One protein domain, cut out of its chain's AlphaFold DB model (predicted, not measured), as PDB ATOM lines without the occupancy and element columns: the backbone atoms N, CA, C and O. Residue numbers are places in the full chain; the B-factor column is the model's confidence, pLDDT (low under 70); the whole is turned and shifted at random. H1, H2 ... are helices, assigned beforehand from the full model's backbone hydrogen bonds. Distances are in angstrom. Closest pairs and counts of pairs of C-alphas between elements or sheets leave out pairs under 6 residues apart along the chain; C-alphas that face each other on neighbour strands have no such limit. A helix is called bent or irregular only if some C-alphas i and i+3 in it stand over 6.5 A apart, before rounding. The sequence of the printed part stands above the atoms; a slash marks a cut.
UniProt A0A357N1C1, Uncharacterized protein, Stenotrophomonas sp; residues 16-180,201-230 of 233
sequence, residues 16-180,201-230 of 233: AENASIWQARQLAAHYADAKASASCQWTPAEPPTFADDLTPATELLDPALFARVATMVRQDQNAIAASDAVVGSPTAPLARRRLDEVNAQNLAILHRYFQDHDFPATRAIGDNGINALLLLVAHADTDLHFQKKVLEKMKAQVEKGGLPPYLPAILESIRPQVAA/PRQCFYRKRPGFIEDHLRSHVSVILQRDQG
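AT A GLANCE: This is residues 16 to 180 and 201 to 230 of the 233 residues of an uncharacterized protein of Stenotrophomonas sp (UniProt A0A357N1C1). Two helical lobes are joined by a long helical hairpin: H1 and H8 lie side by side, running opposite ways, at one end, and H4, H5, H6 and H7 cluster at the other, with H2 and H3 bridging between them. The long link of residues 41 to 62, with no named element, also crosses from one lobe to the other. The printed part has 195 residues with eight named helices, H1 to H8 in order along the chain, and no named strand; its class is all helix. It is compact, with a radius of gyration of the C-alphas of 18.1 A, and spans 47 by 42 by 36 A.

HOW THE PARTS SIT: H8, residues 201 to 229, touches H1, residues 16 to 40, at a shallow tilt of 31 degrees, opposite ways; the closest C-alphas, of Ala 32 and Phe 212, are 4.8 A apart. With residues 214 to 222 alone, H8 touches residues 81 to 85 of H2, residues 63 to 85, about perpendicular at 86 degrees, closest at the C-alphas of Ala 85 and Arg 218, 4.4 A. H2 and H3, residues 92 to 116, form a hairpin at 21 degrees, closest at the C-alphas of Ser 83 and Ala 95, 4.9 A. H4, residues 122 to 138, touches H2 at a shallow tilt of 31 degrees, the same way, closest at the C-alphas of Phe 66 and Ile 125, 5.0 A. H2 and H4 are the hubs, touching four helices each. H5, residues 144 to 159, and H6, residues 166 to 174, form a hairpin at 20 degrees, closest at the C-alphas of Met 154 and Pro 168, 6.1 A. H4 only just touches H5 and H6, with 3 pairs of C-alphas within 8 A for each. H7, residues 176 to 179, touches H5, closest at the C-alphas of Lys 148 and Val 178, 5.6 A. H1 and H4 are apart, as are H5 and H8. Every O i to N i+4 pair is within hydrogen-bond range in H1, H2, H5 and H6, against 20 of 21 in H3, 11 of 13 in H4 and 17 of 25 in H8; H7 is too short for such a pair.

IN THESE COORDINATES: H8 is 43.4 A long, H3 37.1 A, H1 35.7 A and H2 32.5 A. H1 begins at C-alpha 16 (300.672, 393.804, 322.550), and H8 ends at C-alpha 229 (316.502, 394.702, 318.335). H4 is irregular, with C-alphas 124 and 127 9.2 A apart, and has a kink of 74 degrees near residue 129. H8 is only just irregular, with C-alphas 207 and 210 6.8 A apart, and has a kink of 32 degrees near residue 218.

THE WHOLE: The C-alphas farthest apart, of Glu 159 and Gly 230, are 54.7 A apart. Residues 181 to 200 are not printed, and C-alphas 180 and 201 are 38.1 A apart across the cut. H1 to H2 is a long link. Mean pLDDT of the printed part is 91.0; residues 222 to 230 are under 70.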
ATOM      1  N   ALA A  16     300.708 393.288 323.918       84.06
ATOM      2  CA  ALA A  16     300.672 393.804 322.550       84.06
ATOM      3  C   ALA A  16     301.389 392.879 321.550       84.06
ATOM      4  O   ALA A  16     300.891 392.659 320.440       84.06
ATOM      5  N   GLU A  17     302.533 392.304 321.935       84.12
ATOM      6  CA  GLU A  17     303.223 391.297 321.119       84.12
ATOM      7  C   GLU A  17     302.384 390.026 320.985       84.12
ATOM      8  O   GLU A  17     302.206 389.531 319.874       84.12
ATOM      9  N   ASN A  18     301.798 389.539 322.082       85.12
ATOM     10  CA  ASN A  18     300.886 388.396 322.051       85.12
ATOM     11  C   ASN A  18     299.689 388.644 321.125       85.12
ATOM     12  O   ASN A  18     299.336 387.774 320.328       85.12
ATOM     13  N   ALA A  19     299.079 389.829 321.189       85.56
ATOM     14  CA  ALA A  19     297.979 390.192 320.300       85.56
ATOM     15  C   ALA A  19     298.418 390.216 318.826       85.56
ATOM     16  O   ALA A  19     297.706 389.709 317.959       85.56
ATOM     17  N   SER A  20     299.614 390.742 318.547       87.00
ATOM     18  CA  SER A  20     300.166 390.819 317.189       87.00
ATOM     19  C   SER A  20     300.501 389.437 316.619       87.00
ATOM     20  O   SER A  20     300.168 389.144 315.470       87.00
ATOM     21  N   ILE A  21     301.118 388.562 317.420       86.56
ATOM     22  CA  ILE A  21     301.423 387.177 317.029       86.56
ATOM     23  C   ILE A  21     300.126 386.405 316.787       86.56
ATOM     24  O   ILE A  21     300.004 385.718 315.775       86.56
ATOM     25  N   TRP A  22     299.130 386.562 317.662       87.19
ATOM     26  CA  TRP A  22     297.822 385.937 317.480       87.19
ATOM     27  C   TRP A  22     297.151 386.394 316.177       87.19
ATOM     28  O   TRP A  22     296.704 385.563 315.389       87.19
ATOM     29  N   GLN A  23     297.158 387.696 315.879       88.06
ATOM     30  CA  GLN A  23     296.622 388.207 314.615       88.06
ATOM     31  C   GLN A  23     297.363 387.626 313.398       88.06
ATOM     32  O   GLN A  23     296.726 387.242 312.414       88.06
ATOM     33  N   ALA A  24     298.692 387.516 313.465       89.06
ATOM     34  CA  ALA A  24     299.484 386.887 312.412       89.06
ATOM     35  C   ALA A  24     299.123 385.401 312.228       89.06
ATOM     36  O   ALA A  24     299.035 384.935 311.092       89.06
ATOM     37  N   ARG A  25     298.844 384.671 313.317       90.62
ATOM     38  CA  ARG A  25     298.352 383.283 313.272       90.62
ATOM     39  C   ARG A  25     296.982 383.181 312.605       90.62
ATOM     40  O   ARG A  25     296.834 382.355 311.708       90.62
ATOM     41  N   GLN A  26     296.024 384.048 312.944       89.25
ATOM     42  CA  GLN A  26     294.711 384.080 312.275       89.25
ATOM     43  C   GLN A  26     294.855 384.293 310.761       89.25
ATOM     44  O   GLN A  26     294.273 383.559 309.961       89.25
ATOM     45  N   LEU A  27     295.680 385.263 310.354       90.56
ATOM     46  CA  LEU A  27     295.941 385.541 308.938       90.56
ATOM     47  C   LEU A  27     296.618 384.355 308.234       90.56
ATOM     48  O   LEU A  27     296.214 383.993 307.127       90.56
ATOM     49  N   ALA A  28     297.588 383.711 308.888       91.06
ATOM     50  CA  ALA A  28     298.251 382.517 308.371       91.06
ATOM     51  C   ALA A  28     297.278 381.345 308.185       91.06
ATOM     52  O   ALA A  28     297.340 380.669 307.158       91.06
ATOM     53  N   ALA A  29     296.355 381.123 309.128       90.75
ATOM     54  CA  ALA A  29     295.318 380.100 309.003       90.75
ATOM     55  C   ALA A  29     294.398 380.370 307.810       90.75
ATOM     56  O   ALA A  29     294.249 379.494 306.960       90.75
ATOM     57  N   HIS A  30     293.863 381.589 307.682       91.31
ATOM     58  CA  HIS A  30     293.016 381.953 306.543       91.31
ATOM     59  C   HIS A  30     293.739 381.791 305.199       91.31
ATOM     60  O   HIS A  30     293.169 381.262 304.241       91.31
ATOM     61  N   TYR A  31     295.007 382.206 305.125       94.19
ATOM     62  CA  TYR A  31     295.844 381.998 303.943       94.19
ATOM     63  C   TYR A  31     296.026 380.506 303.629       94.19
ATOM     64  O   TYR A  31     295.854 380.082 302.480       94.19
ATOM     65  N   ALA A  32     296.363 379.707 304.641       94.12
ATOM     66  CA  ALA A  32     296.602 378.279 304.495       94.12
ATOM     67  C   ALA A  32     295.342 377.516 304.083       94.12
ATOM     68  O   ALA A  32     295.434 376.651 303.214       94.12
ATOM     69  N   ASP A  33     294.182 377.868 304.641       93.94
ATOM     70  CA  ASP A  33     292.884 377.302 304.268       93.94
ATOM     71  C   ASP A  33     292.590 377.559 302.794       93.94
ATOM     72  O   ASP A  33     292.385 376.613 302.035       93.94
ATOM     73  N   ALA A  34     292.672 378.817 302.348       94.81
ATOM     74  CA  ALA A  34     292.431 379.167 300.950       94.81
ATOM     75  C   ALA A  34     293.380 378.418 299.997       94.81
ATOM     76  O   ALA A  34     292.956 377.874 298.970       94.81
ATOM     77  N   LYS A  35     294.669 378.345 300.344       97.06
ATOM     78  CA  LYS A  35     295.694 377.711 299.505       97.06
ATOM     79  C   LYS A  35     295.584 376.186 299.489       97.06
ATOM     80  O   LYS A  35     295.744 375.579 298.425       97.06
ATOM     81  N   ALA A  36     295.297 375.560 300.631       96.00
ATOM     82  CA  ALA A  36     295.062 374.121 300.730       96.00
ATOM     83  C   ALA A  36     293.780 373.725 299.996       96.00
ATOM     84  O   ALA A  36     293.816 372.788 299.198       96.00
ATOM     85  N   SER A  37     292.699 374.490 300.165       96.06
ATOM     86  CA  SER A  37     291.447 374.283 299.439       96.06
ATOM     87  C   SER A  37     291.636 374.323 297.929       96.06
ATOM     88  O   SER A  37     291.228 373.392 297.233       96.06
ATOM     89  N   ALA A  38     292.321 375.350 297.420       97.38
ATOM     90  CA  ALA A  38     292.619 375.460 295.994       97.38
ATOM     91  C   ALA A  38     293.494 374.297 295.491       97.38
ATOM     92  O   ALA A  38     293.244 373.745 294.423       97.38
ATOM     93  N   SER A  39     294.502 373.897 296.275       97.38
ATOM     94  CA  SER A  39     295.465 372.856 295.888       97.38
ATOM     95  C   SER A  39     294.910 371.433 295.948       97.38
ATOM     96  O   SER A  39     295.442 370.554 295.272       97.38
ATOM     97  N   CYS A  40     293.923 371.191 296.808       97.38
ATOM     98  CA  CYS A  40     293.395 369.858 297.092       97.38
ATOM     99  C   CYS A  40     291.946 369.679 296.637       97.38
ATOM    100  O   CYS A  40     291.424 368.581 296.771       97.38
ATOM    101  N   GLN A  41     291.308 370.725 296.099       97.25
ATOM    102  CA  GLN A  41     289.921 370.703 295.616       97.25
ATOM    103  C   GLN A  41     288.912 370.266 296.691       97.25
ATOM    104  O   GLN A  41     287.924 369.589 296.409       97.25
ATOM    105  N   TRP A  42     289.164 370.647 297.942       96.81
ATOM    106  CA  TRP A  42     288.286 370.357 299.072       96.81
ATOM    107  C   TRP A  42     288.390 371.448 300.125       96.81
ATOM    108  O   TRP A  42     289.489 371.873 300.459       96.81
ATOM    109  N   THR A  43     287.254 371.857 300.679       95.00
ATOM    110  CA  THR A  43     287.168 372.860 301.744       95.00
ATOM    111  C   THR A  43     286.384 372.257 302.905       95.00
ATOM    112  O   THR A  43     285.368 371.596 302.654       95.00
ATOM    113  N   PRO A  44     286.825 372.443 304.160       91.81
ATOM    114  CA  PRO A  44     286.040 372.010 305.303       91.81
ATOM    115  C   PRO A  44     284.729 372.807 305.375       91.81
ATOM    116  O   PRO A  44     284.672 373.960 304.960       91.81
ATOM    117  N   ALA A  45     283.665 372.183 305.886       90.69
ATOM    118  CA  ALA A  45     282.373 372.856 306.052       90.69
ATOM    119  C   ALA A  45     282.458 374.030 307.041       90.69
ATOM    120  O   ALA A  45     281.791 375.039 306.853       90.69
ATOM    121  N   GLU A  46     283.325 373.894 308.043       83.31
ATOM    122  CA  GLU A  46     283.630 374.914 309.039       83.31
ATOM    123  C   GLU A  46     285.125 375.253 308.982       83.31
ATOM    124  O   GLU A  46     285.942 374.354 308.742       83.31
ATOM    125  N   PRO A  47     285.517 376.517 309.199       77.75
ATOM    126  CA  PRO A  47     286.925 376.882 309.258       77.75
ATOM    127  C   PRO A  47     287.616 376.139 310.416       77.75
ATOM    128  O   PRO A  47     287.060 376.067 311.515       77.75
ATOM    129  N   PRO A  48     288.829 375.593 310.223       74.31
ATOM    130  CA  PRO A  48     289.570 374.988 311.319       74.31
ATOM    131  C   PRO A  48     289.997 376.077 312.311       74.31
ATOM    132  O   PRO A  48     290.777 376.967 311.962       74.31
ATOM    133  N   THR A  49     289.504 375.997 313.545       75.56
ATOM    134  CA  THR A  49     289.884 376.901 314.635       75.56
ATOM    135  C   THR A  49     291.214 376.483 315.260       75.56
ATOM    136  O   THR A  49     291.634 375.324 315.174       75.56
ATOM    137  N   PHE A  50     291.910 377.434 315.882       79.12
ATOM    138  CA  PHE A  50     293.063 377.097 316.709       79.12
ATOM    139  C   PHE A  50     292.619 376.497 318.041       79.12
ATOM    140  O   PHE A  50     291.545 376.810 318.550       79.12
ATOM    141  N   ALA A  51     293.495 375.685 318.636       72.88
ATOM    142  CA  ALA A  51     293.265 375.098 319.953       72.88
ATOM    143  C   ALA A  51     293.079 376.156 321.062       72.88
ATOM    144  O   ALA A  51     292.485 375.850 322.089       72.88
ATOM    145  N   ASP A  52     293.564 377.385 320.857       81.88
ATOM    146  CA  ASP A  52     293.474 378.521 321.781       81.88
ATOM    147  C   ASP A  52     292.463 379.609 321.360       81.88
ATOM    148  O   ASP A  52     292.379 380.659 322.010       81.88
ATOM    149  N   ASP A  53     291.656 379.369 320.318       84.19
ATOM    150  CA  ASP A  53     290.517 380.232 319.965       84.19
ATOM    151  C   ASP A  53     289.304 379.913 320.852       84.19
ATOM    152  O   ASP A  53     288.275 379.386 320.424       84.19
ATOM    153  N   LEU A  54     289.485 380.138 322.154       87.25
ATOM    154  CA  LEU A  54     288.515 379.744 323.162       87.25
ATOM    155  C   LEU A  54     287.436 380.810 323.336       87.25
ATOM    156  O   LEU A  54     287.716 381.956 323.695       87.25
ATOM    157  N   THR A  55     286.186 380.386 323.211       86.44
ATOM    158  CA  THR A  55     285.022 381.133 323.685       86.44
ATOM    159  C   THR A  55     284.492 380.493 324.969       86.44
ATOM    160  O   THR A  55     284.456 379.258 325.070       86.44
ATOM    161  N   PRO A  56     284.122 381.296 325.986       86.88
ATOM    162  CA  PRO A  56     283.507 380.751 327.186       86.88
ATOM    163  C   PRO A  56     282.148 380.161 326.820       86.88
ATOM    164  O   PRO A  56     281.369 380.782 326.095       86.88
ATOM    165  N   ALA A  57     281.844 378.979 327.354       86.31
ATOM    166  CA  ALA A  57     280.476 378.488 327.324       86.31
ATOM    167  C   ALA A  57     279.569 379.431 328.132       86.31
ATOM    168  O   ALA A  57     280.018 380.151 329.031       86.31
ATOM    169  N   THR A  58     278.278 379.426 327.829       85.88
ATOM    170  CA  THR A  58     277.297 380.084 328.691       85.88
ATOM    171  C   THR A  58     277.235 379.356 330.036       85.88
ATOM    172  O   THR A  58     277.334 378.133 330.075       85.88
ATOM    173  N   GLU A  59     277.058 380.101 331.132       90.38
ATOM    174  CA  GLU A  59     276.792 379.547 332.475       90.38
ATOM    175  C   GLU A  59     277.940 378.740 333.118       90.38
ATOM    176  O   GLU A  59     277.709 377.842 333.927       90.38
ATOM    177  N   LEU A  60     279.195 379.082 332.813       93.44
ATOM    178  CA  LEU A  60     280.344 378.536 333.542       93.44
ATOM    179  C   LEU A  60     280.255 378.846 335.042       93.44
ATOM    180  O   LEU A  60     280.010 379.991 335.426       93.44
ATOM    181  N   LEU A  61     280.522 377.845 335.890       96.12
ATOM    182  CA  LEU A  61     280.585 378.061 337.343       96.12
ATOM    183  C   LEU A  61     281.836 378.842 337.765       96.12
ATOM    184  O   LEU A  61     281.817 379.492 338.807       96.12
ATOM    185  N   ASP A  62     282.908 378.778 336.973       96.50
ATOM    186  CA  ASP A  62     284.147 379.515 337.217       96.50
ATOM    187  C   ASP A  62     284.654 380.209 335.936       96.50
ATOM    188  O   ASP A  62     285.618 379.773 335.293       96.50
ATOM    189  N   PRO A  63     284.014 381.321 335.533       95.75
ATOM    190  CA  PRO A  63     284.441 382.081 334.361       95.75
ATOM    191  C   PRO A  63     285.826 382.723 334.550       95.75
ATOM    192  O   PRO A  63     286.513 383.004 333.567       95.75
ATOM    193  N   ALA A  64     286.263 382.942 335.795       96.25
ATOM    194  CA  ALA A  64     287.562 383.537 336.092       96.25
ATOM    195  C   ALA A  64     288.706 382.543 335.846       96.25
ATOM    196  O   ALA A  64     289.719 382.909 335.238       96.25
ATOM    197  N   LEU A  65     288.543 381.284 336.264       97.00
ATOM    198  CA  LEU A  65     289.488 380.220 335.939       97.00
ATOM    199  C   LEU A  65     289.545 379.977 334.432       97.00
ATOM    200  O   LEU A  65     290.644 379.881 333.885       97.00
ATOM    201  N   PHE A  66     288.395 379.960 333.748       96.75
ATOM    202  CA  PHE A  66     288.370 379.867 332.287       96.75
ATOM    203  C   PHE A  66     289.184 380.991 331.634       96.75
ATOM    204  O   PHE A  66     290.064 380.711 330.824       96.75
ATOM    205  N   ALA A  67     288.952 382.253 332.013       95.38
ATOM    206  CA  ALA A  67     289.673 383.394 331.443       95.38
ATOM    207  C   ALA A  67     291.191 383.309 331.679       95.38
ATOM    208  O   ALA A  67     291.989 383.635 330.794       95.38
ATOM    209  N   ARG A  68     291.601 382.823 332.857       97.12
ATOM    210  CA  ARG A  68     293.012 382.581 333.173       97.12
ATOM    211  C   ARG A  68     293.614 381.500 332.275       97.12
ATOM    212  O   ARG A  68     294.649 381.746 331.665       97.12
ATOM    213  N   VAL A  69     292.960 380.342 332.163       97.12
ATOM    214  CA  VAL A  69     293.412 379.232 331.304       97.12
ATOM    215  C   VAL A  69     293.475 379.669 329.839       97.12
ATOM    216  O   VAL A  69     294.474 379.411 329.171       97.12
ATOM    217  N   ALA A  70     292.463 380.397 329.360       95.75
ATOM    218  CA  ALA A  70     292.418 380.938 328.005       95.75
ATOM    219  C   ALA A  70     293.592 381.887 327.714       95.75
ATOM    220  O   ALA A  70     294.189 381.833 326.640       95.75
ATOM    221  N   THR A  71     293.959 382.724 328.687       94.88
ATOM    222  CA  THR A  71     295.122 383.615 328.569       94.88
ATOM    223  C   THR A  71     296.422 382.815 328.492       94.88
ATOM    224  O   THR A  71     297.223 383.036 327.585       94.88
ATOM    225  N   MET A  72     296.607 381.856 329.403       96.81
ATOM    226  CA  MET A  72     297.818 381.033 329.469       96.81
ATOM    227  C   MET A  72     298.029 380.216 328.193       96.81
ATOM    228  O   MET A  72     299.135 380.209 327.653       96.81
ATOM    229  N   VAL A  73     296.981 379.556 327.680       96.12
ATOM    230  CA  VAL A  73     297.099 378.737 326.463       96.12
ATOM    231  C   VAL A  73     297.356 379.601 325.231       96.12
ATOM    232  O   VAL A  73     298.124 379.211 324.361       96.12
ATOM    233  N   ARG A  74     296.799 380.816 325.170       94.00
ATOM    234  CA  ARG A  74     297.090 381.747 324.074       94.00
ATOM    235  C   ARG A  74     298.555 382.172 324.068       94.00
ATOM    236  O   ARG A  74     299.184 382.185 323.013       94.00
ATOM    237  N   GLN A  75     299.100 382.513 325.235       93.56
ATOM    238  CA  GLN A  75     300.512 382.882 325.375       93.56
ATOM    239  C   GLN A  75     301.437 381.717 325.000       93.56
ATOM    240  O   GLN A  75     302.396 381.914 324.256       93.56
ATOM    241  N   ASP A  76     301.111 380.508 325.456       95.56
ATOM    242  CA  ASP A  76     301.810 379.264 325.118       95.56
ATOM    243  C   ASP A  76     301.833 379.010 323.601       95.56
ATOM    244  O   ASP A  76     302.903 378.940 322.988       95.56
ATOM    245  N   GLN A  77     300.663 378.987 322.960       93.62
ATOM    246  CA  GLN A  77     300.552 378.722 321.526       93.62
ATOM    247  C   GLN A  77     301.195 379.823 320.670       93.62
ATOM    248  O   GLN A  77     301.781 379.538 319.623       93.62
ATOM    249  N   ASN A  78     301.143 381.083 321.113       91.94
ATOM    250  CA  ASN A  78     301.861 382.179 320.465       91.94
ATOM    251  C   ASN A  78     303.379 382.007 320.553       91.94
ATOM    252  O   ASN A  78     304.075 382.241 319.563       91.94
ATOM    253  N   ALA A  79     303.896 381.599 321.712       91.81
ATOM    254  CA  ALA A  79     305.324 381.391 321.895       91.81
ATOM    255  C   ALA A  79     305.845 380.222 321.045       91.81
ATOM    256  O   ALA A  79     306.912 380.349 320.439       91.81
ATOM    257  N   ILE A  80     305.067 379.139 320.929       92.25
ATOM    258  CA  ILE A  80     305.359 378.009 320.032       92.25
ATOM    259  C   ILE A  80     305.390 378.487 318.579       92.25
ATOM    260  O   ILE A  80     306.412 378.348 317.910       92.25
ATOM    261  N   ALA A  81     304.326 379.152 318.118       88.25
ATOM    262  CA  ALA A  81     304.243 379.649 316.746       88.25
ATOM    263  C   ALA A  81     305.394 380.608 316.394       88.25
ATOM    264  O   ALA A  81     305.943 380.548 315.293       88.25
ATOM    265  N   ALA A  82     305.780 381.486 317.324       87.44
ATOM    266  CA  ALA A  82     306.908 382.390 317.139       87.44
ATOM    267  C   ALA A  82     308.249 381.644 317.083       87.44
ATOM    268  O   ALA A  82     309.077 381.980 316.238       87.44
ATOM    269  N   SER A  83     308.459 380.640 317.942       89.94
ATOM    270  CA  SER A  83     309.657 379.790 317.926       89.94
ATOM    271  C   SER A  83     309.787 379.025 316.606       89.94
ATOM    272  O   SER A  83     310.845 379.069 315.973       89.94
ATOM    273  N   ASP A  84     308.706 378.394 316.149       88.00
ATOM    274  CA  ASP A  84     308.681 377.595 314.918       88.00
ATOM    275  C   ASP A  84     308.906 378.452 313.665       88.00
ATOM    276  O   ASP A  84     309.638 378.063 312.748       88.00
ATOM    277  N   ALA A  85     308.350 379.669 313.643       85.25
ATOM    278  CA  ALA A  85     308.480 380.590 312.515       85.25
ATOM    279  C   ALA A  85     309.932 380.996 312.215       85.25
ATOM    280  O   ALA A  85     310.243 381.337 311.072       85.25
ATOM    281  N   VAL A  86     310.821 380.962 313.213       84.50
ATOM    282  CA  VAL A  86     312.206 381.446 313.094       84.50
ATOM    283  C   VAL A  86     313.259 380.342 313.165       84.50
ATOM    284  O   VAL A  86     314.451 380.652 313.255       84.50
ATOM    285  N   VAL A  87     312.861 379.065 313.113       87.06
ATOM    286  CA  VAL A  87     313.794 377.925 313.114       87.06
ATOM    287  C   VAL A  87     314.868 378.100 312.034       87.06
ATOM    288  O   VAL A  87     314.581 378.423 310.883       87.06
ATOM    289  N   GLY A  88     316.132 377.900 312.421       86.31
ATOM    290  CA  GLY A  88     317.290 378.044 311.532       86.31
ATOM    291  C   GLY A  88     317.740 379.488 311.272       86.31
ATOM    292  O   GLY A  88     318.716 379.692 310.555       86.31
ATOM    293  N   SER A  89     317.077 380.490 311.855       86.50
ATOM    294  CA  SER A  89     317.492 381.895 311.763       86.50
ATOM    295  C   SER A  89     318.362 382.336 312.957       86.50
ATOM    296  O   SER A  89     318.344 381.688 314.010       86.50
ATOM    297  N   PRO A  90     319.070 383.482 312.864       87.50
ATOM    298  CA  PRO A  90     319.823 384.045 313.989       87.50
ATOM    299  C   PRO A  90     318.976 384.389 315.225       87.50
ATOM    300  O   PRO A  90     319.513 384.462 316.328       87.50
ATOM    301  N   THR A  91     317.661 384.596 315.073       84.88
ATOM    302  CA  THR A  91     316.753 384.926 316.185       84.88
ATOM    303  C   THR A  91     316.161 383.691 316.870       84.88
ATOM    304  O   THR A  91     315.541 383.832 317.926       84.88
ATOM    305  N   ALA A  92     316.401 382.481 316.348       88.50
ATOM    306  CA  ALA A  92     315.887 381.236 316.925       88.50
ATOM    307  C   ALA A  92     316.229 381.048 318.416       88.50
ATOM    308  O   ALA A  92     315.327 380.709 319.184       88.50
ATOM    309  N   PRO A  93     317.464 381.330 318.893       90.00
ATOM    310  CA  PRO A  93     317.775 381.199 320.315       90.00
ATOM    311  C   PRO A  93     316.967 382.153 321.202       90.00
ATOM    312  O   PRO A  93     316.650 381.811 322.337       90.00
ATOM    313  N   LEU A  94     316.633 383.350 320.706       88.12
ATOM    314  CA  LEU A  94     315.821 384.313 321.450       88.12
ATOM    315  C   LEU A  94     314.364 383.850 321.542       88.12
ATOM    316  O   LEU A  94     313.805 383.844 322.636       88.12
ATOM    317  N   ALA A  95     313.767 383.431 320.423       88.00
ATOM    318  CA  ALA A  95     312.391 382.935 320.411       88.00
ATOM    319  C   ALA A  95     312.237 381.674 321.275       88.00
ATOM    320  O   ALA A  95     311.271 381.561 322.028       88.00
ATOM    321  N   ARG A  96     313.239 380.783 321.252       92.00
ATOM    322  CA  ARG A  96     313.274 379.608 322.127       92.00
ATOM    323  C   ARG A  96     313.331 379.986 323.608       92.00
ATOM    324  O   ARG A  96     312.558 379.440 324.383       92.00
ATOM    325  N   ARG A  97     314.173 380.953 323.997       91.69
ATOM    326  CA  ARG A  97     314.191 381.453 325.386       91.69
ATOM    327  C   ARG A  97     312.835 382.016 325.813       91.69
ATOM    328  O   ARG A  97     312.375 381.683 326.896       91.69
ATOM    329  N   ARG A  98     312.166 382.802 324.959       90.50
ATOM    330  CA  ARG A  98     310.816 383.321 325.255       90.50
ATOM    331  C   ARG A  98     309.795 382.193 325.449       90.50
ATOM    332  O   ARG A  98     308.957 382.294 326.337       90.50
ATOM    333  N   LEU A  99     309.870 381.126 324.650       93.62
ATOM    334  CA  LEU A  99     309.043 379.929 324.840       93.62
ATOM    335  C   LEU A  99     309.330 379.248 326.183       93.62
ATOM    336  O   LEU A  99     308.399 378.994 326.944       93.62
ATOM    337  N   ASP A 100     310.601 379.014 326.508       93.19
ATOM    338  CA  ASP A 100     310.986 378.394 327.780       93.19
ATOM    339  C   ASP A 100     310.512 379.245 328.985       93.19
ATOM    340  O   ASP A 100     310.046 378.705 329.989       93.19
ATOM    341  N   GLU A 101     310.558 380.578 328.874       92.88
ATOM    342  CA  GLU A 101     310.043 381.513 329.882       92.88
ATOM    343  C   GLU A 101     308.520 381.423 330.053       92.88
ATOM    344  O   GLU A 101     308.042 381.341 331.187       92.88
ATOM    345  N   VAL A 102     307.754 381.404 328.954       94.69
ATOM    346  CA  VAL A 102     306.289 381.235 328.997       94.69
ATOM    347  C   VAL A 102     305.922 379.891 329.628       94.69
ATOM    348  O   VAL A 102     305.071 379.846 330.518       94.69
ATOM    349  N   ASN A 103     306.615 378.813 329.258       94.56
ATOM    350  CA  ASN A 103     306.398 377.488 329.840       94.56
ATOM    351  C   ASN A 103     306.687 377.482 331.348       94.56
ATOM    352  O   ASN A 103     305.889 376.962 332.129       94.56
ATOM    353  N   ALA A 104     307.784 378.110 331.783       95.31
ATOM    354  CA  ALA A 104     308.127 378.220 333.201       95.31
ATOM    355  C   ALA A 104     307.098 379.050 333.993       95.31
ATOM    356  O   ALA A 104     306.726 378.678 335.110       95.31
ATOM    357  N   GLN A 105     306.608 380.155 333.420       96.19
ATOM    358  CA  GLN A 105     305.559 380.977 334.028       96.19
ATOM    359  C   GLN A 105     304.245 380.201 334.158       96.19
ATOM    360  O   GLN A 105     303.649 380.184 335.240       96.19
ATOM    361  N   ASN A 106     303.829 379.513 333.093       97.12
ATOM    362  CA  ASN A 106     302.627 378.689 333.098       97.12
ATOM    363  C   ASN A 106     302.725 377.572 334.138       97.12
ATOM    364  O   ASN A 106     301.827 377.435 334.969       97.12
ATOM    365  N   LEU A 107     303.844 376.844 334.175       97.75
ATOM    366  CA  LEU A 107     304.093 375.802 335.168       97.75
ATOM    367  C   LEU A 107     304.018 376.345 336.604       97.75
ATOM    368  O   LEU A 107     303.374 375.740 337.461       97.75
ATOM    369  N   ALA A 108     304.606 377.512 336.877       97.50
ATOM    370  CA  ALA A 108     304.534 378.131 338.200       97.50
ATOM    371  C   ALA A 108     303.095 378.505 338.605       97.50
ATOM    372  O   ALA A 108     302.730 378.363 339.775       97.50
ATOM    373  N   ILE A 109     302.273 378.976 337.662       97.75
ATOM    374  CA  ILE A 109     300.851 379.268 337.901       97.75
ATOM    375  C   ILE A 109     300.078 377.973 338.168       97.75
ATOM    376  O   ILE A 109     299.311 377.913 339.132       97.75
ATOM    377  N   LEU A 110     300.300 376.937 337.354       98.38
ATOM    378  CA  LEU A 110     299.637 375.644 337.503       98.38
ATOM    379  C   LEU A 110     299.984 374.965 338.830       98.38
ATOM    380  O   LEU A 110     299.086 374.445 339.489       98.38
ATOM    381  N   HIS A 111     301.247 375.012 339.263       98.06
ATOM    382  CA  HIS A 111     301.655 374.497 340.576       98.06
ATOM    383  C   HIS A 111     300.855 375.135 341.705       98.06
ATOM    384  O   HIS A 111     300.282 374.419 342.519       98.06
ATOM    385  N   ARG A 112     300.765 376.471 341.730       97.69
ATOM    386  CA  ARG A 112     299.982 377.185 342.752       97.69
ATOM    387  C   ARG A 112     298.506 376.804 342.699       97.69
ATOM    388  O   ARG A 112     297.894 376.602 343.736       97.69
ATOM    389  N   TYR A 113     297.936 376.681 341.501       97.88
ATOM    390  CA  TYR A 113     296.544 376.266 341.351       97.88
ATOM    391  C   TYR A 113     296.315 374.852 341.917       97.88
ATOM    392  O   TYR A 113     295.467 374.666 342.787       97.88
ATOM    393  N   PHE A 114     297.104 373.864 341.488       98.12
ATOM    394  CA  PHE A 114     296.915 372.457 341.864       98.12
ATOM    395  C   PHE A 114     297.386 372.094 343.281       98.12
ATOM    396  O   PHE A 114     297.094 370.984 343.740       98.12
ATOM    397  N   GLN A 115     298.088 372.998 343.973       96.88
ATOM    398  CA  GLN A 115     298.354 372.882 345.411       96.88
ATOM    399  C   GLN A 115     297.052 372.900 346.216       96.88
ATOM    400  O   GLN A 115     296.862 372.038 347.072       96.88
ATOM    401  N   ASP A 116     296.142 373.811 345.872       96.06
ATOM    402  CA  ASP A 116     294.925 374.057 346.652       96.06
ATOM    403  C   ASP A 116     293.654 373.493 345.994       96.06
ATOM    404  O   ASP A 116     292.598 373.448 346.623       96.06
ATOM    405  N   HIS A 117     293.739 373.047 344.735       97.62
ATOM    406  CA  HIS A 117     292.573 372.652 343.943       97.62
ATOM    407  C   HIS A 117     292.697 371.243 343.343       97.62
ATOM    408  O   HIS A 117     293.782 370.742 343.024       97.62
ATOM    409  N   ASP A 118     291.544 370.599 343.157       97.31
ATOM    410  CA  ASP A 118     291.388 369.436 342.281       97.31
ATOM    411  C   ASP A 118     291.385 369.858 340.802       97.31
ATOM    412  O   ASP A 118     291.349 371.046 340.461       97.31
ATOM    413  N   PHE A 119     291.408 368.876 339.897       98.31
ATOM    414  CA  PHE A 119     291.161 369.161 338.488       98.31
ATOM    415  C   PHE A 119     289.711 369.646 338.306       98.31
ATOM    416  O   PHE A 119     288.791 368.990 338.805       98.31
ATOM    417  N   PRO A 120     289.474 370.790 337.635       98.06
ATOM    418  CA  PRO A 120     288.131 371.348 337.510       98.06
ATOM    419  C   PRO A 120     287.203 370.402 336.736       98.06
ATOM    420  O   PRO A 120     287.625 369.693 335.830       98.06
ATOM    421  N   ALA A 121     285.913 370.390 337.081       97.81
ATOM    422  CA  ALA A 121     284.906 369.692 336.278       97.81
ATOM    423  C   ALA A 121     284.641 370.431 334.958       97.81
ATOM    424  O   ALA A 121     284.753 371.658 334.914       97.81
ATOM    425  N   THR A 122     284.127 369.729 333.947       96.88
ATOM    426  CA  THR A 122     283.639 370.344 332.699       96.88
ATOM    427  C   THR A 122     282.653 371.483 332.969       96.88
ATOM    428  O   THR A 122     282.781 372.549 332.388       96.88
ATOM    429  N   ARG A 123     281.720 371.339 333.916       96.50
ATOM    430  CA  ARG A 123     280.776 372.424 334.266       96.50
ATOM    431  C   ARG A 123     281.438 373.703 334.810       96.50
ATOM    432  O   ARG A 123     280.804 374.750 334.837       96.50
ATOM    433  N   ALA A 124     282.676 373.620 335.305       97.50
ATOM    434  CA  ALA A 124     283.364 374.769 335.884       97.50
ATOM    435  C   ALA A 124     283.904 375.701 334.800       97.50
ATOM    436  O   ALA A 124     283.659 376.901 334.864       97.50
ATOM    437  N   ILE A 125     284.593 375.143 333.800       96.75
ATOM    438  CA  ILE A 125     285.295 375.928 332.769       96.75
ATOM    439  C   ILE A 125     284.958 375.524 331.325       96.75
ATOM    440  O   ILE A 125     285.553 376.039 330.385       96.75
ATOM    441  N   GLY A 126     283.996 374.628 331.128       95.31
ATOM    442  CA  GLY A 126     283.570 374.128 329.821       95.31
ATOM    443  C   GLY A 126     284.601 373.210 329.160       95.31
ATOM    444  O   GLY A 126     285.765 373.168 329.555       95.31
ATOM    445  N   ASP A 127     284.189 372.492 328.115       93.44
ATOM    446  CA  ASP A 127     285.069 371.555 327.395       93.44
ATOM    447  C   ASP A 127     286.306 372.251 326.811       93.44
ATOM    448  O   ASP A 127     287.425 371.752 326.920       93.44
ATOM    449  N   ASN A 128     286.119 373.455 326.270       92.88
ATOM    450  CA  ASN A 128     287.196 374.301 325.760       92.88
ATOM    451  C   ASN A 128     288.239 374.630 326.841       92.88
ATOM    452  O   ASN A 128     289.439 374.508 326.600       92.88
ATOM    453  N   GLY A 129     287.794 375.001 328.048       95.75
ATOM    454  CA  GLY A 129     288.693 375.277 329.169       95.75
ATOM    455  C   GLY A 129     289.426 374.027 329.650       95.75
ATOM    456  O   GLY A 129     290.617 374.091 329.951       95.75
ATOM    457  N   ILE A 130     288.747 372.879 329.679       97.12
ATOM    458  CA  ILE A 130     289.347 371.598 330.067       97.12
ATOM    459  C   ILE A 130     290.431 371.160 329.076       97.12
ATOM    460  O   ILE A 130     291.528 370.798 329.501       97.12
ATOM    461  N   ASN A 131     290.162 371.242 327.773       94.81
ATOM    462  CA  ASN A 131     291.135 370.895 326.734       94.81
ATOM    463  C   ASN A 131     292.352 371.831 326.754       94.81
ATOM    464  O   ASN A 131     293.486 371.374 326.619       94.81
ATOM    465  N   ALA A 132     292.138 373.127 326.989       96.25
ATOM    466  CA  ALA A 132     293.226 374.088 327.134       96.25
ATOM    467  C   ALA A 132     294.073 373.835 328.391       96.25
ATOM    468  O   ALA A 132     295.301 373.881 328.328       96.25
ATOM    469  N   LEU A 133     293.441 373.513 329.525       97.94
ATOM    470  CA  LEU A 133     294.157 373.157 330.750       97.94
ATOM    471  C   LEU A 133     294.961 371.860 330.576       97.94
ATOM    472  O   LEU A 133     296.104 371.788 331.021       97.94
ATOM    473  N   LEU A 134     294.394 370.863 329.893       97.06
ATOM    474  CA  LEU A 134     295.094 369.633 329.523       97.06
ATOM    475  C   LEU A 134     296.342 369.924 328.680       97.06
ATOM    476  O   LEU A 134     297.402 369.371 328.961       97.06
ATOM    477  N   LEU A 135     296.233 370.807 327.683       96.50
ATOM    478  CA  LEU A 135     297.361 371.189 326.830       96.50
ATOM    479  C   LEU A 135     298.478 371.870 327.633       96.50
ATOM    480  O   LEU A 135     299.641 371.494 327.511       96.50
ATOM    481  N   LEU A 136     298.122 372.797 328.526       97.94
ATOM    482  CA  LEU A 136     299.080 373.455 329.419       97.94
ATOM    483  C   LEU A 136     299.796 372.458 330.345       97.94
ATOM    484  O   LEU A 136     300.996 372.582 330.582       97.94
ATOM    485  N   VAL A 137     299.081 371.450 330.852       97.88
ATOM    486  CA  VAL A 137     299.678 370.367 331.652       97.88
ATOM    487  C   VAL A 137     300.611 369.514 330.794       97.88
ATOM    488  O   VAL A 137     301.714 369.187 331.229       97.88
ATOM    489  N   ALA A 138     300.211 369.190 329.564       96.00
ATOM    490  CA  ALA A 138     301.057 368.453 328.635       96.00
ATOM    491  C   ALA A 138     302.356 369.209 328.328       96.00
ATOM    492  O   ALA A 138     303.401 368.578 328.253       96.00
ATOM    493  N   HIS A 139     302.325 370.539 328.230       96.00
ATOM    494  CA  HIS A 139     303.507 371.374 327.976       96.00
ATOM    495  C   HIS A 139     304.399 371.624 329.204       96.00
ATOM    496  O   HIS A 139     305.452 372.255 329.086       96.00
ATOM    497  N   ALA A 140     304.048 371.095 330.380       95.25
ATOM    498  CA  ALA A 140     304.895 371.118 331.578       95.25
ATOM    499  C   ALA A 140     306.084 370.130 331.502       95.25
ATOM    500  O   ALA A 140     306.345 369.380 332.442       95.25
ATOM    501  N   ASP A 141     306.805 370.116 330.378       88.75
ATOM    502  CA  ASP A 141     307.792 369.085 330.019       88.75
ATOM    503  C   ASP A 141     308.965 368.973 331.002       88.75
ATOM    504  O   ASP A 141     309.604 367.927 331.106       88.75
ATOM    505  N   THR A 142     309.253 370.042 331.741       92.69
ATOM    506  CA  THR A 142     310.336 370.088 332.729       92.69
ATOM    507  C   THR A 142     309.956 369.491 334.086       92.69
ATOM    508  O   THR A 142     310.831 369.354 334.942       92.69
ATOM    509  N   ASP A 143     308.690 369.113 334.303       96.88
ATOM    510  CA  ASP A 143     308.204 368.587 335.583       96.88
ATOM    511  C   ASP A 143     307.247 367.398 335.396       96.88
ATOM    512  O   ASP A 143     306.024 367.476 335.551       96.88
ATOM    513  N   LEU A 144     307.838 366.239 335.102       95.69
ATOM    514  CA  LEU A 144     307.110 364.977 334.957       95.69
ATOM    515  C   LEU A 144     306.319 364.597 336.221       95.69
ATOM    516  O   LEU A 144     305.246 363.998 336.145       95.69
ATOM    517  N   HIS A 145     306.835 364.932 337.402       96.12
ATOM    518  CA  HIS A 145     306.170 364.614 338.660       96.12
ATOM    519  C   HIS A 145     304.899 365.450 338.853       96.12
ATOM    520  O   HIS A 145     303.878 364.919 339.298       96.12
ATOM    521  N   PHE A 146     304.926 366.729 338.469       97.50
ATOM    522  CA  PHE A 146     303.726 367.554 338.371       97.50
ATOM    523  C   PHE A 146     302.703 366.941 337.408       97.50
ATOM    524  O   PHE A 146     301.550 366.757 337.802       97.50
ATOM    525  N   GLN A 147     303.115 366.544 336.200       97.62
ATOM    526  CA  GLN A 147     302.208 365.922 335.224       97.62
ATOM    527  C   GLN A 147     301.539 364.657 335.785       97.62
ATOM    528  O   GLN A 147     300.319 364.516 335.696       97.62
ATOM    529  N   LYS A 148     302.307 363.779 336.449       97.06
ATOM    530  CA  LYS A 148     301.776 362.579 337.122       97.06
ATOM    531  C   LYS A 148     300.774 362.930 338.226       97.06
ATOM    532  O   LYS A 148     299.708 362.327 338.302       97.06
ATOM    533  N   LYS A 149     301.056 363.942 339.051       97.38
ATOM    534  CA  LYS A 149     300.112 364.409 340.085       97.38
ATOM    535  C   LYS A 149     298.805 364.937 339.499       97.38
ATOM    536  O   LYS A 149     297.738 364.672 340.052       97.38
ATOM    537  N   VAL A 150     298.878 365.695 338.408       98.12
ATOM    538  CA  VAL A 150     297.681 366.214 337.741       98.12
ATOM    539  C   VAL A 150     296.884 365.086 337.091       98.12
ATOM    540  O   VAL A 150     295.660 365.092 337.203       98.12
ATOM    541  N   LEU A 151     297.548 364.087 336.503       97.75
ATOM    542  CA  LEU A 151     296.884 362.899 335.962       97.75
ATOM    543  C   LEU A 151     296.029 362.192 337.024       97.75
ATOM    544  O   LEU A 151     294.866 361.883 336.768       97.75
ATOM    545  N   GLU A 152     296.555 361.994 338.234       97.69
ATOM    546  CA  GLU A 152     295.786 361.378 339.325       97.69
ATOM    547  C   GLU A 152     294.577 362.236 339.737       97.69
ATOM    548  O   GLU A 152     293.482 361.714 339.955       97.69
ATOM    549  N   LYS A 153     294.718 363.570 339.744       98.31
ATOM    550  CA  LYS A 153     293.582 364.485 339.958       98.31
ATOM    551  C   LYS A 153     292.540 364.393 338.836       98.31
ATOM    552  O   LYS A 153     291.346 364.465 339.121       98.31
ATOM    553  N   MET A 154     292.959 364.219 337.580       98.06
ATOM    554  CA  MET A 154     292.041 364.007 336.453       98.06
ATOM    555  C   MET A 154     291.274 362.692 336.606       98.06
ATOM    556  O   MET A 154     290.054 362.688 336.451       98.06
ATOM    557  N   LYS A 155     291.957 361.593 336.958       97.81
ATOM    558  CA  LYS A 155     291.326 360.286 337.212       97.81
ATOM    559  C   LYS A 155     290.285 360.376 338.330       97.81
ATOM    560  O   LYS A 155     289.137 359.991 338.121       97.81
ATOM    561  N   ALA A 156     290.628 361.005 339.455       98.12
ATOM    562  CA  ALA A 156     289.683 361.234 340.548       98.12
ATOM    563  C   ALA A 156     288.459 362.068 340.112       98.12
ATOM    564  O   ALA A 156     287.342 361.852 340.581       98.12
ATOM    565  N   GLN A 157     288.638 363.026 339.199       98.06
ATOM    566  CA  GLN A 157     287.531 363.833 338.687       98.06
ATOM    567  C   GLN A 157     286.643 363.069 337.690       98.06
ATOM    568  O   GLN A 157     285.434 363.313 337.648       98.06
ATOM    569  N   VAL A 158     287.204 362.116 336.936       98.06
ATOM    570  CA  VAL A 158     286.437 361.152 336.126       98.06
ATOM    571  C   VAL A 158     285.571 360.267 337.024       98.06
ATOM    572  O   VAL A 158     284.382 360.119 336.752       98.06
ATOM    573  N   GLU A 159     286.116 359.740 338.123       97.94
ATOM    574  CA  GLU A 159     285.359 358.918 339.086       97.94
ATOM    575  C   GLU A 159     284.169 359.678 339.696       97.94
ATOM    576  O   GLU A 159     283.095 359.112 339.898       97.94
ATOM    577  N   LYS A 160     284.327 360.987 339.925       97.75
ATOM    578  CA  LYS A 160     283.254 361.887 340.387       97.75
ATOM    579  C   LYS A 160     282.242 362.259 339.286       97.75
ATOM    580  O   LYS A 160     281.311 363.016 339.558       97.75
ATOM    581  N   GLY A 161     282.433 361.800 338.046       97.62
ATOM    582  CA  GLY A 161     281.614 362.171 336.884       97.62
ATOM    583  C   GLY A 161     281.801 363.622 336.424       97.62
ATOM    584  O   GLY A 161     280.977 364.150 335.680       97.62
ATOM    585  N   GLY A 162     282.860 364.292 336.886       96.94
ATOM    586  CA  GLY A 162     283.158 365.684 336.550       96.94
ATOM    587  C   GLY A 162     283.907 365.857 335.229       96.94
ATOM    588  O   GLY A 162     283.962 366.980 334.731       96.94
ATOM    589  N   LEU A 163     284.474 364.777 334.681       97.62
ATOM    590  CA  LEU A 163     285.217 364.747 333.420       97.62
ATOM    591  C   LEU A 163     284.861 363.511 332.580       97.62
ATOM    592  O   LEU A 163     284.602 362.444 333.144       97.62
ATOM    593  N   PRO A 164     284.938 363.607 331.243       95.25
ATOM    594  CA  PRO A 164     284.913 362.446 330.364       95.25
ATOM    595  C   PRO A 164     286.069 361.457 330.626       95.25
ATOM    596  O   PRO A 164     287.213 361.893 330.784       95.25
ATOM    597  N   PRO A 165     285.830 360.128 330.566       94.19
ATOM    598  CA  PRO A 165     286.859 359.116 330.838       94.19
ATOM    599  C   PRO A 165     288.072 359.132 329.904       94.19
ATOM    600  O   PRO A 165     289.124 358.611 330.256       94.19
ATOM    601  N   TYR A 166     287.945 359.713 328.709       94.38
ATOM    602  CA  TYR A 166     289.030 359.735 327.728       94.38
ATOM    603  C   TYR A 166     290.121 360.769 328.050       94.38
ATOM    604  O   TYR A 166     291.223 360.660 327.521       94.38
ATOM    605  N   LEU A 167     289.850 361.781 328.884       94.50
ATOM    606  CA  LEU A 167     290.793 362.886 329.096       94.50
ATOM    607  C   LEU A 167     292.128 362.453 329.730       94.50
ATOM    608  O   LEU A 167     293.166 362.847 329.198       94.50
ATOM    609  N   PRO A 168     292.155 361.631 330.801       96.00
ATOM    610  CA  PRO A 168     293.406 361.064 331.313       96.00
ATOM    611  C   PRO A 168     294.202 360.309 330.238       96.00
ATOM    612  O   PRO A 168     295.405 360.515 330.107       96.00
ATOM    613  N   ALA A 169     293.514 359.514 329.410       94.06
ATOM    614  CA  ALA A 169     294.139 358.733 328.345       94.06
ATOM    615  C   ALA A 169     294.759 359.615 327.247       94.06
ATOM    616  O   ALA A 169     295.767 359.242 326.649       94.06
ATOM    617  N   ILE A 170     294.199 360.806 326.990       94.56
ATOM    618  CA  ILE A 170     294.832 361.776 326.087       94.56
ATOM    619  C   ILE A 170     296.174 362.232 326.661       94.56
ATOM    620  O   ILE A 170     297.155 362.214 325.921       94.56
ATOM    621  N   LEU A 171     296.245 362.593 327.953       95.06
ATOM    622  CA  LEU A 171     297.509 363.001 328.583       95.06
ATOM    623  C   LEU A 171     298.555 361.882 328.508       95.06
ATOM    624  O   LEU A 171     299.699 362.128 328.136       95.06
ATOM    625  N   GLU A 172     298.154 360.653 328.816       93.56
ATOM    626  CA  GLU A 172     299.015 359.469 328.733       93.56
ATOM    627  C   GLU A 172     299.521 359.225 327.302       93.56
ATOM    628  O   GLU A 172     300.694 358.914 327.104       93.56
ATOM    629  N   SER A 173     298.670 359.434 326.295       91.81
ATOM    630  CA  SER A 173     299.022 359.279 324.879       91.81
ATOM    631  C   SER A 173     300.023 360.338 324.398       91.81
ATOM    632  O   SER A 173     301.026 360.010 323.762       91.81
ATOM    633  N   ILE A 174     299.799 361.613 324.732       92.06
ATOM    634  CA  ILE A 174     300.687 362.720 324.323       92.06
ATOM    635  C   ILE A 174     301.955 362.817 325.182       92.06
ATOM    636  O   ILE A 174     302.946 363.430 324.767       92.06
ATOM    637  N   ARG A 175     301.942 362.213 326.378       92.88
ATOM    638  CA  ARG A 175     303.084 362.107 327.294       92.88
ATOM    639  C   ARG A 175     303.231 360.671 327.821       92.88
ATOM    640  O   ARG A 175     302.978 360.421 328.999       92.88
ATOM    641  N   PRO A 176     303.762 359.734 327.011       89.81
ATOM    642  CA  PRO A 176     303.927 358.332 327.416       89.81
ATOM    643  C   PRO A 176     304.746 358.134 328.701       89.81
ATOM    644  O   PRO A 176     304.519 357.194 329.454       89.81
ATOM    645  N   GLN A 177     305.671 359.051 329.003       88.94
ATOM    646  CA  GLN A 177     306.479 359.031 330.232       88.94
ATOM    647  C   GLN A 177     305.645 359.241 331.510       88.94
ATOM    648  O   GLN A 177     306.061 358.840 332.599       88.94
ATOM    649  N   VAL A 178     304.467 359.862 331.391       87.25
ATOM    650  CA  VAL A 178     303.506 360.019 332.492       87.25
ATOM    651  C   VAL A 178     302.839 358.676 332.795       87.25
ATOM    652  O   VAL A 178     302.680 358.340 333.967       87.25
ATOM    653  N   ALA A 179     302.518 357.899 331.757       80.50
ATOM    654  CA  ALA A 179     301.923 356.567 331.872       80.50
ATOM    655  C   ALA A 179     302.937 355.489 332.289       80.50
ATOM    656  O   ALA A 179     302.568 354.499 332.920       80.50
ATOM    657  N   ALA A 180     304.214 355.673 331.944       73.06
ATOM    658  CA  ALA A 180     305.265 354.718 332.258       73.06
ATOM    659  C   ALA A 180     305.468 354.579 333.781       73.06
ATOM    660  O   ALA A 180     305.893 355.510 334.483       73.06
ATOM    661  N   PRO A 201     291.004 364.165 298.595       96.00
ATOM    662  CA  PRO A 201     291.046 365.630 298.683       96.00
ATOM    663  C   PRO A 201     291.118 366.171 300.122       96.00
ATOM    664  O   PRO A 201     291.885 367.086 300.424       96.00
ATOM    665  N   ARG A 202     290.381 365.540 301.046       93.88
ATOM    666  CA  ARG A 202     290.403 365.870 302.476       93.88
ATOM    667  C   ARG A 202     291.756 365.564 303.129       93.88
ATOM    668  O   ARG A 202     292.260 366.393 303.880       93.88
ATOM    669  N   GLN A 203     292.345 364.395 302.869       93.06
ATOM    670  CA  GLN A 203     293.673 364.039 303.395       93.06
ATOM    671  C   GLN A 203     294.759 364.976 302.849       93.06
ATOM    672  O   GLN A 203     295.553 365.495 303.633       93.06
ATOM    673  N   CYS A 204     294.715 365.291 301.549       95.12
ATOM    674  CA  CYS A 204     295.590 366.290 300.934       95.12
ATOM    675  C   CYS A 204     295.499 367.634 301.668       95.12
ATOM    676  O   CYS A 204     296.534 368.220 301.996       95.12
ATOM    677  N   PHE A 205     294.280 368.110 301.961       94.94
ATOM    678  CA  PHE A 205     294.068 369.387 302.647       94.94
ATOM    679  C   PHE A 205     294.770 369.410 304.009       94.94
ATOM    680  O   PHE A 205     295.620 370.271 304.246       94.94
ATOM    681  N   TYR A 206     294.475 368.439 304.882       92.69
ATOM    682  CA  TYR A 206     295.042 368.403 306.236       92.69
ATOM    683  C   TYR A 206     296.552 368.152 306.249       92.69
ATOM    684  O   TYR A 206     297.233 368.641 307.146       92.69
ATOM    685  N   ARG A 207     297.095 367.461 305.242       94.31
ATOM    686  CA  ARG A 207     298.542 367.274 305.092       94.31
ATOM    687  C   ARG A 207     299.258 368.544 304.624       94.31
ATOM    688  O   ARG A 207     300.348 368.832 305.107       94.31
ATOM    689  N   LYS A 208     298.693 369.289 303.665       96.00
ATOM    690  CA  LYS A 208     299.342 370.489 303.095       96.00
ATOM    691  C   LYS A 208     299.179 371.737 303.959       96.00
ATOM    692  O   LYS A 208     300.070 372.583 303.966       96.00
ATOM    693  N   ARG A 209     298.047 371.866 304.657       94.19
ATOM    694  CA  ARG A 209     297.689 373.071 305.413       94.19
ATOM    695  C   ARG A 209     298.772 373.520 306.413       94.19
ATOM    696  O   ARG A 209     299.095 374.705 306.364       94.19
ATOM    697  N   PRO A 210     299.370 372.652 307.259       91.06
ATOM    698  CA  PRO A 210     300.398 373.079 308.214       91.06
ATOM    699  C   PRO A 210     301.596 373.767 307.547       91.06
ATOM    700  O   PRO A 210     301.990 374.844 307.979       91.06
ATOM    701  N   GLY A 211     302.084 373.234 306.421       91.88
ATOM    702  CA  GLY A 211     303.197 373.844 305.686       91.88
ATOM    703  C   GLY A 211     302.881 375.257 305.180       91.88
ATOM    704  O   GLY A 211     303.724 376.145 305.243       91.88
ATOM    705  N   PHE A 212     301.640 375.517 304.752       94.25
ATOM    706  CA  PHE A 212     301.235 376.869 304.353       94.25
ATOM    707  C   PHE A 212     301.112 377.844 305.529       94.25
ATOM    708  O   PHE A 212     301.346 379.037 305.331       94.25
ATOM    709  N   ILE A 213     300.767 377.360 306.726       90.62
ATOM    710  CA  ILE A 213     300.789 378.174 307.950       90.62
ATOM    711  C   ILE A 213     302.234 378.557 308.271       90.62
ATOM    712  O   ILE A 213     302.527 379.741 308.426       90.62
ATOM    713  N   GLU A 214     303.135 377.575 308.319       89.00
ATOM    714  CA  GLU A 214     304.554 377.783 308.634       89.00
ATOM    715  C   GLU A 214     305.222 378.767 307.666       89.00
ATOM    716  O   GLU A 214     305.864 379.726 308.104       89.00
ATOM    717  N   ASP A 215     305.014 378.595 306.356       89.62
ATOM    718  CA  ASP A 215     305.539 379.499 305.325       89.62
ATOM    719  C   ASP A 215     305.047 380.946 305.518       89.62
ATOM    720  O   ASP A 215     305.806 381.917 305.381       89.62
ATOM    721  N   HIS A 216     303.761 381.109 305.848       90.88
ATOM    722  CA  HIS A 216     303.169 382.426 306.066       90.88
ATOM    723  C   HIS A 216     303.701 383.074 307.351       90.88
ATOM    724  O   HIS A 216     304.085 384.245 307.343       90.88
ATOM    725  N   LEU A 217     303.789 382.316 308.447       89.12
ATOM    726  CA  LEU A 217     304.326 382.819 309.710       89.12
ATOM    727  C   LEU A 217     305.799 383.201 309.578       89.12
ATOM    728  O   LEU A 217     306.184 384.285 310.017       89.12
ATOM    729  N   ARG A 218     306.614 382.388 308.899       86.25
ATOM    730  CA  ARG A 218     308.030 382.695 308.652       86.25
ATOM    731  C   ARG A 218     308.220 384.034 307.940       86.25
ATOM    732  O   ARG A 218     309.145 384.777 308.267       86.25
ATOM    733  N   SER A 219     307.340 384.362 306.995       81.44
ATOM    734  CA  SER A 219     307.415 385.613 306.231       81.44
ATOM    735  C   SER A 219     306.888 386.844 306.983       81.44
ATOM    736  O   SER A 219     307.327 387.951 306.676       81.44
ATOM    737  N   HIS A 220     306.014 386.681 307.986       80.31
ATOM    738  CA  HIS A 220     305.304 387.807 308.621       80.31
ATOM    739  C   HIS A 220     305.585 387.980 310.126       80.31
ATOM    740  O   HIS A 220     305.642 389.113 310.605       80.31
ATOM    741  N   VAL A 221     305.826 386.904 310.880       73.19
ATOM    742  CA  VAL A 221     306.162 386.964 312.319       73.19
ATOM    743  C   VAL A 221     307.619 387.365 312.542       73.19
ATOM    744  O   VAL A 221     307.915 388.094 313.487       73.19
ATOM    745  N   SER A 222     308.526 386.998 311.632       65.69
ATOM    746  CA  SER A 222     309.937 387.415 311.690       65.69
ATOM    747  C   SER A 222     310.098 388.940 311.775       65.69
ATOM    748  O   SER A 222     311.003 389.429 312.443       65.69
ATOM    749  N   VAL A 223     309.176 389.699 311.171       62.34
ATOM    750  CA  VAL A 223     309.157 391.171 311.212       62.34
ATOM    751  C   VAL A 223     308.774 391.700 312.598       62.34
ATOM    752  O   VAL A 223     309.320 392.709 313.041       62.34
ATOM    753  N   ILE A 224     307.863 391.017 313.299       66.94
ATOM    754  CA  ILE A 224     307.456 391.369 314.667       66.94
ATOM    755  C   ILE A 224     308.644 391.172 315.618       66.94
ATOM    756  O   ILE A 224     308.934 392.045 316.430       66.94
ATOM    757  N   LEU A 225     309.386 390.073 315.452       66.88
ATOM    758  CA  LEU A 225     310.523 389.713 316.307       66.88
ATOM    759  C   LEU A 225     311.792 390.549 316.050       66.88
ATOM    760  O   LEU A 225     312.655 390.632 316.919       66.88
ATOM    761  N   GLN A 226     311.933 391.165 314.871       63.19
ATOM    762  CA  GLN A 226     313.103 391.980 314.510       63.19
ATOM    763  C   GLN A 226     313.022 393.435 314.992       63.19
ATOM    764  O   GLN A 226     314.064 394.050 315.218       63.19
ATOM    765  N   ARG A 227     311.818 393.996 315.174       59.44
ATOM    766  CA  ARG A 227     311.641 395.393 315.625       59.44
ATOM    767  C   ARG A 227     312.204 395.655 317.023       59.44
ATOM    768  O   ARG A 227     312.611 396.773 317.303       59.44
ATOM    769  N   ASP A 228     312.290 394.617 317.845       54.06
ATOM    770  CA  ASP A 228     312.743 394.695 319.235       54.06
ATOM    771  C   ASP A 228     314.273 394.822 319.373       54.06
ATOM    772  O   ASP A 228     314.777 395.241 320.407       54.06
ATOM    773  N   GLN A 229     315.042 394.513 318.318       54.41
ATOM    774  CA  GLN A 229     316.502 394.702 318.335       54.41
ATOM    775  C   GLN A 229     316.935 396.146 318.029       54.41
ATOM    776  O   GLN A 229     318.112 396.466 318.168       54.41
ATOM    777  N   GLY A 230     316.012 397.011 317.592       48.00
ATOM    778  CA  GLY A 230     316.315 398.381 317.160       48.00
ATOM    779  C   GLY A 230     315.987 399.484 318.172       48.00
ATOM    780  O   GLY A 230     316.269 400.643 317.887       48.00
TER     781      GLY A 230